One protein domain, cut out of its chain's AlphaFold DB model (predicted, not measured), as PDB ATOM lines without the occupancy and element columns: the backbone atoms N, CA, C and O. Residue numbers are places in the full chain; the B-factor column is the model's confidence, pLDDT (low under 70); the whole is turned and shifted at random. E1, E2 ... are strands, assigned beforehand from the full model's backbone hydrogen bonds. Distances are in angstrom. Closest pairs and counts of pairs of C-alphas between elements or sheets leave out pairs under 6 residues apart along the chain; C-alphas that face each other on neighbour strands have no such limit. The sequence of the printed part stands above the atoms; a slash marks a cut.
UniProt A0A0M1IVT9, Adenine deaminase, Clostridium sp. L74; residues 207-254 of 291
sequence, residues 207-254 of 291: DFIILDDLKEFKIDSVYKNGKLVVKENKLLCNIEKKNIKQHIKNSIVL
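What this domain is: This is residues 207 to 254 of the 291 residues of the protein "Adenine deaminase" of Clostridium sp. L74 (UniProt A0A0M1IVT9). With little regular structure, this is a small sheet of three strands at one end of a long tail, of which residues 239 to 254 stick out free. The sheet is an antiparallel meander in the order E1, E2, E3, each strand the neighbour of the one before. The printed part has 48 residues, no named helix and an all-strand class, with 18 residues in named strands. It is extended, with a radius of gyration of the C-alphas of 18.1 A and spans of 53 by 25 by 17 A.

How they stand to each other: E2, residues 218 to 224, is the inner strand. It forms a hairpin with E1, residues 208 to 213, at 167 degrees between directions; N 210 and O 221 are 2.9 A apart, within hydrogen-bond range. E2 and E3, residues 227 to 231, form a hairpin at 152 degrees, with N 222 and O 230 at 3.0 A. Residues 230 to 231 of E3 pair antiparallel with residues 234 to 235.

Where its parts are: E2 is 17.7 A long, E1 14.8 A and E3 11.2 A. C-alpha 208 is at (31.006, 102.922, 13.996) and C-alpha 231 at (37.124, 91.832, 14.421).

The domain as a whole: The C-alphas farthest apart, of Asp 213 and Leu 254, are 53.3 A apart. The printed part has no cut, and both links are tight. Residues 241 to 247 have pLDDT under 70.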
ATOM      1  N   ASP A 207      33.490 106.546  12.807       98.19
ATOM      2  CA  ASP A 207      33.580 105.757  14.030       98.19
ATOM      3  C   ASP A 207      32.251 105.016  14.207       98.19
ATOM      4  O   ASP A 207      31.235 105.623  14.541       98.19
ATOM      5  N   PHE A 208      32.234 103.712  13.944       98.00
ATOM      6  CA  PHE A 208      31.006 102.922  13.996       98.00
ATOM      7  C   PHE A 208      31.286 101.462  14.332       98.00
ATOM      8  O   PHE A 208      32.422 100.988  14.287       98.00
ATOM      9  N   ILE A 209      30.225 100.740  14.664       97.75
ATOM     10  CA  ILE A 209      30.261  99.305  14.927       97.75
ATOM     11  C   ILE A 209      29.295  98.589  13.992       97.75
ATOM     12  O   ILE A 209      28.269  99.149  13.607       97.75
ATOM     13  N   ILE A 210      29.614  97.344  13.657       98.06
ATOM     14  CA  ILE A 210      28.669  96.417  13.039       98.06
ATOM     15  C   ILE A 210      28.179  95.475  14.129       98.06
ATOM     16  O   ILE A 210      28.978  94.922  14.890       98.06
ATOM     17  N   LEU A 211      26.862  95.323  14.215       97.50
ATOM     18  CA  LEU A 211      26.211  94.425  15.156       97.50
ATOM     19  C   LEU A 211      25.728  93.176  14.417       97.50
ATOM     20  O   LEU A 211      25.065  93.293  13.390       97.50
ATOM     21  N   ASP A 212      26.017  92.005  14.976       96.81
ATOM     22  CA  ASP A 212      25.390  90.738  14.573       96.81
ATOM     23  C   ASP A 212      23.927  90.682  15.030       96.81
ATOM     24  O   ASP A 212      23.072  90.106  14.361       96.81
ATOM     25  N   ASP A 213      23.652  91.260  16.201       96.88
ATOM     26  CA  ASP A 213      22.332  91.280  16.815       96.88
ATOM     27  C   ASP A 213      22.127  92.607  17.552       96.88
ATOM     28  O   ASP A 213      22.934  93.002  18.400       96.88
ATOM     29  N   LEU A 214      21.043  93.303  17.213       96.06
ATOM     30  CA  LEU A 214      20.692  94.594  17.798       96.06
ATOM     31  C   LEU A 214      20.096  94.472  19.211       96.06
ATOM     32  O   LEU A 214      20.325  95.354  20.033       96.06
ATOM     33  N   LYS A 215      19.335  93.409  19.499       93.88
ATOM     34  CA  LYS A 215      18.679  93.198  20.800       93.88
ATOM     35  C   LYS A 215      19.689  92.765  21.856       93.88
ATOM     36  O   LYS A 215      19.718  93.332  22.939       93.88
ATOM     37  N   GLU A 216      20.564  91.829  21.506       95.50
ATOM     38  CA  GLU A 216      21.656  91.384  22.379       95.50
ATOM     39  C   GLU A 216      22.852  92.350  22.361       95.50
ATOM     40  O   GLU A 216      23.797  92.211  23.142       95.50
ATOM     41  N   PHE A 217      22.826  93.333  21.452       97.12
ATOM     42  CA  PHE A 217      23.906  94.287  21.204       97.12
ATOM     43  C   PHE A 217      25.260  93.583  20.991       97.12
ATOM     44  O   PHE A 217      26.293  93.936  21.576       97.12
ATOM     45  N   LYS A 218      25.242  92.526  20.172       95.75
ATOM     46  CA  LYS A 218      26.410  91.694  19.881       95.75
ATOM     47  C   LYS A 218      27.266  92.370  18.813       95.75
ATOM     48  O   LYS A 218      26.881  92.425  17.651       95.75
ATOM     49  N   ILE A 219      28.433  92.866  19.216       97.00
ATOM     50  CA  ILE A 219      29.374  93.564  18.333       97.00
ATOM     51  C   ILE A 219      30.179  92.547  17.518       97.00
ATOM     52  O   ILE A 219      30.883  91.717  18.088       97.00
ATOM     53  N   ASP A 220      30.101  92.645  16.193       97.19
ATOM     54  CA  ASP A 220      30.924  91.870  15.257       97.19
ATOM     55  C   ASP A 220      32.267  92.563  14.990       97.19
ATOM     56  O   ASP A 220      33.345  91.964  15.094       97.19
ATOM     57  N   SER A 221      32.198  93.846  14.634       98.00
ATOM     58  CA  SER A 221      33.363  94.629  14.236       98.00
ATOM     59  C   SER A 221      33.264  96.086  14.660       98.00
ATOM     60  O   SER A 221      32.179  96.643  14.824       98.00
ATOM     61  N   VAL A 222      34.432  96.700  14.850       98.19
ATOM     62  CA  VAL A 222      34.576  98.107  15.237       98.19
ATOM     63  C   VAL A 222      35.446  98.812  14.213       98.19
ATOM     64  O   VAL A 222      36.543  98.348  13.883       98.19
ATOM     65  N   TYR A 223      34.962  99.957  13.751       98.00
ATOM     66  CA  TYR A 223      35.645 100.854  12.840       98.00
ATOM     67  C   TYR A 223      35.978 102.157  13.557       98.00
ATOM     68  O   TYR A 223      35.138 102.746  14.233       98.00
ATOM     69  N   LYS A 224      37.220 102.609  13.386       97.50
ATOM     70  CA  LYS A 224      37.725 103.884  13.898       97.50
ATOM     71  C   LYS A 224      38.297 104.674  12.734       97.50
ATOM     72  O   LYS A 224      39.179 104.173  12.032       97.50
ATOM     73  N   ASN A 225      37.827 105.901  12.526       96.31
ATOM     74  CA  ASN A 225      38.218 106.752  11.398       96.31
ATOM     75  C   ASN A 225      38.141 106.000  10.046       96.31
ATOM     76  O   ASN A 225      39.051 106.085   9.220       96.31
ATOM     77  N   GLY A 226      37.091 105.191   9.859       96.81
ATOM     78  CA  GLY A 226      36.837 104.394   8.654       96.81
ATOM     79  C   GLY A 226      37.687 103.129   8.511       96.81
ATOM     80  O   GLY A 226      37.557 102.420   7.516       96.81
ATOM     81  N   LYS A 227      38.553 102.813   9.480       96.81
ATOM     82  CA  LYS A 227      39.426 101.632   9.453       96.81
ATOM     83  C   LYS A 227      38.914 100.564  10.406       96.81
ATOM     84  O   LYS A 227      38.623 100.869  11.559       96.81
ATOM     85  N   LEU A 228      38.867  99.316   9.946       97.50
ATOM     86  CA  LEU A 228      38.558  98.166  10.794       97.50
ATOM     87  C   LEU A 228      39.664  97.998  11.848       97.50
ATOM     88  O   LEU A 228      40.816  97.735  11.501       97.50
ATOM     89  N   VAL A 229      39.317  98.160  13.125       97.38
ATOM     90  CA  VAL A 229      40.262  98.065  14.252       97.38
ATOM     91  C   VAL A 229      40.009  96.861  15.147       97.38
ATOM     92  O   VAL A 229      40.947  96.390  15.782       97.38
ATOM     93  N   VAL A 230      38.783  96.331  15.179       97.12
ATOM     94  CA  VAL A 230      38.441  95.109  15.922       97.12
ATOM     95  C   VAL A 230      37.590  94.197  15.049       97.12
ATOM     96  O   VAL A 230      36.630  94.659  14.436       97.12
ATOM     97  N   LYS A 231      37.922  92.905  15.033       97.12
ATOM     98  CA  LYS A 231      37.124  91.832  14.421       97.12
ATOM     99  C   LYS A 231      37.244  90.581  15.286       97.12
ATOM    100  O   LYS A 231      38.328  90.316  15.804       97.12
ATOM    101  N   GLU A 232      36.148  89.846  15.478       91.88
ATOM    102  CA  GLU A 232      36.126  88.624  16.308       91.88
ATOM    103  C   GLU A 232      36.713  88.846  17.720       91.88
ATOM    104  O   GLU A 232      37.490  88.037  18.229       91.88
ATOM    105  N   ASN A 233      36.383  89.984  18.346       90.50
ATOM    106  CA  ASN A 233      36.912  90.406  19.652       90.50
ATOM    107  C   ASN A 233      38.449  90.522  19.736       90.50
ATOM    108  O   ASN A 233      39.015  90.519  20.830       90.50
ATOM    109  N   LYS A 234      39.143  90.655  18.600       94.38
ATOM    110  CA  LYS A 234      40.592  90.870  18.539       94.38
ATOM    111  C   LYS A 234      40.903  92.247  17.980       94.38
ATOM    112  O   LYS A 234      40.377  92.641  16.940       94.38
ATOM    113  N   LEU A 235      41.797  92.959  18.659       94.50
ATOM    114  CA  LEU A 235      42.364  94.201  18.158       94.50
ATOM    115  C   LEU A 235      43.289  93.895  16.971       94.50
ATOM    116  O   LEU A 235      44.213  93.095  17.099       94.50
ATOM    117  N   LEU A 236      43.037  94.526  15.826       94.94
ATOM    118  CA  LEU A 236      43.784  94.308  14.583       94.94
ATOM    119  C   LEU A 236      44.910  95.323  14.371       94.94
ATOM    120  O   LEU A 236      45.825  95.083  13.587       94.94
ATOM    121  N   CYS A 237      44.845  96.477  15.035       86.31
ATOM    122  CA  CYS A 237      45.883  97.491  14.923       86.31
ATOM    123  C   CYS A 237      47.014  97.248  15.927       86.31
ATOM    124  O   CYS A 237      46.783  97.020  17.117       86.31
ATOM    125  N   ASN A 238      48.251  97.400  15.458       81.56
ATOM    126  CA  ASN A 238      49.408  97.463  16.337       81.56
ATOM    127  C   ASN A 238      49.411  98.814  17.053       81.56
ATOM    128  O   ASN A 238      49.671  99.850  16.444       81.56
ATOM    129  N   ILE A 239      49.136  98.797  18.354       80.75
ATOM    130  CA  ILE A 239      49.401  99.954  19.201       80.75
ATOM    131  C   ILE A 239      50.909  99.984  19.411       80.75
ATOM    132  O   ILE A 239      51.463  99.080  20.045       80.75
ATOM    133  N   GLU A 240      51.582 101.003  18.873       71.50
ATOM    134  CA  GLU A 240      52.974 101.260  19.223       71.50
ATOM    135  C   GLU A 240      53.053 101.410  20.740       71.50
ATOM    136  O   GLU A 240      52.659 102.430  21.311       71.50
ATOM    137  N   LYS A 241      53.591 100.387  21.409       66.12
ATOM    138  CA  LYS A 241      54.050 100.513  22.784       66.12
ATOM    139  C   LYS A 241      55.265 101.424  22.735       66.12
ATOM    140  O   LYS A 241      56.401 100.957  22.742       66.12
ATOM    141  N   LYS A 242      55.046 102.739  22.645       61.56
ATOM    142  CA  LYS A 242      56.098 103.676  23.007       61.56
ATOM    143  C   LYS A 242      56.485 103.269  24.419       61.56
ATOM    144  O   LYS A 242      55.653 103.334  25.322       61.56
ATOM    145  N   ASN A 243      57.723 102.812  24.588       54.88
ATOM    146  CA  ASN A 243      58.358 102.675  25.891       54.88
ATOM    147  C   ASN A 243      58.522 104.090  26.452       54.88
ATOM    148  O   ASN A 243      59.622 104.629  26.544       54.88
ATOM    149  N   ILE A 244      57.401 104.732  26.773       58.28
ATOM    150  CA  ILE A 244      57.371 105.903  27.612       58.28
ATOM    151  C   ILE A 244      57.796 105.323  28.946       58.28
ATOM    152  O   ILE A 244      56.991 104.699  29.634       58.28
ATOM    153  N   LYS A 245      59.092 105.436  29.260       56.84
ATOM    154  CA  LYS A 245      59.590 105.244  30.618       56.84
ATOM    155  C   LYS A 245      58.851 106.267  31.467       56.84
ATOM    156  O   LYS A 245      59.290 107.404  31.620       56.84
ATOM    157  N   GLN A 246      57.667 105.898  31.932       58.50
ATOM    158  CA  GLN A 246      56.960 106.658  32.929       58.50
ATOM    159  C   GLN A 246      57.767 106.472  34.198       58.50
ATOM    160  O   GLN A 246      57.660 105.463  34.888       58.50
ATOM    161  N   HIS A 247      58.623 107.442  34.483       61.44
ATOM    162  CA  HIS A 247      59.159 107.601  35.816       61.44
ATOM    163  C   HIS A 247      58.030 108.146  36.690       61.44
ATOM    164  O   HIS A 247      58.003 109.332  37.014       61.44
ATOM    165  N   ILE A 248      57.072 107.285  37.044       71.31
ATOM    166  CA  ILE A 248      56.244 107.524  38.220       71.31
ATOM    167  C   ILE A 248      57.224 107.384  39.379       71.31
ATOM    168  O   ILE A 248      57.612 106.277  39.753       71.31
ATOM    169  N   LYS A 249      57.755 108.519  39.844       73.44
ATOM    170  CA  LYS A 249      58.591 108.542  41.044       73.44
ATOM    171  C   LYS A 249      57.791 107.889  42.164       73.44
ATOM    172  O   LYS A 249      56.576 108.069  42.219       73.44
ATOM    173  N   ASN A 250      58.470 107.145  43.034       80.88
ATOM    174  CA  ASN A 250      57.827 106.630  44.232       80.88
ATOM    175  C   ASN A 250      57.170 107.806  44.973       80.88
ATOM    176  O   ASN A 250      57.870 108.711  45.426       80.88
ATOM    177  N   SER A 251      55.840 107.809  45.024       86.44
ATOM    178  CA  SER A 251      55.037 108.824  45.705       86.44
ATOM    179  C   SER A 251      54.780 108.461  47.165       86.44
ATOM    180  O   SER A 251      54.178 109.247  47.890       86.44
ATOM    181  N   ILE A 252      55.234 107.283  47.609       88.44
ATOM    182  CA  ILE A 252      55.142 106.847  48.999       88.44
ATOM    183  C   ILE A 252      56.231 107.568  49.787       88.44
ATOM    184  O   ILE A 252      57.383 107.134  49.847       88.44
ATOM    185  N   VAL A 253      55.842 108.689  50.385       87.12
ATOM    186  CA  VAL A 253      56.649 109.454  51.333       87.12
ATOM    187  C   VAL A 253      55.981 109.310  52.696       87.12
ATOM    188  O   VAL A 253      55.071 110.058  53.032       87.12
ATOM    189  N   LEU A 254      56.392 108.291  53.454       89.62
ATOM    190  CA  LEU A 254      55.852 107.992  54.781       89.62
ATOM    191  C   LEU A 254      56.959 108.090  55.838       89.62
ATOM    192  O   LEU A 254      58.102 107.719  55.549       89.62
TER     193      LEU A 254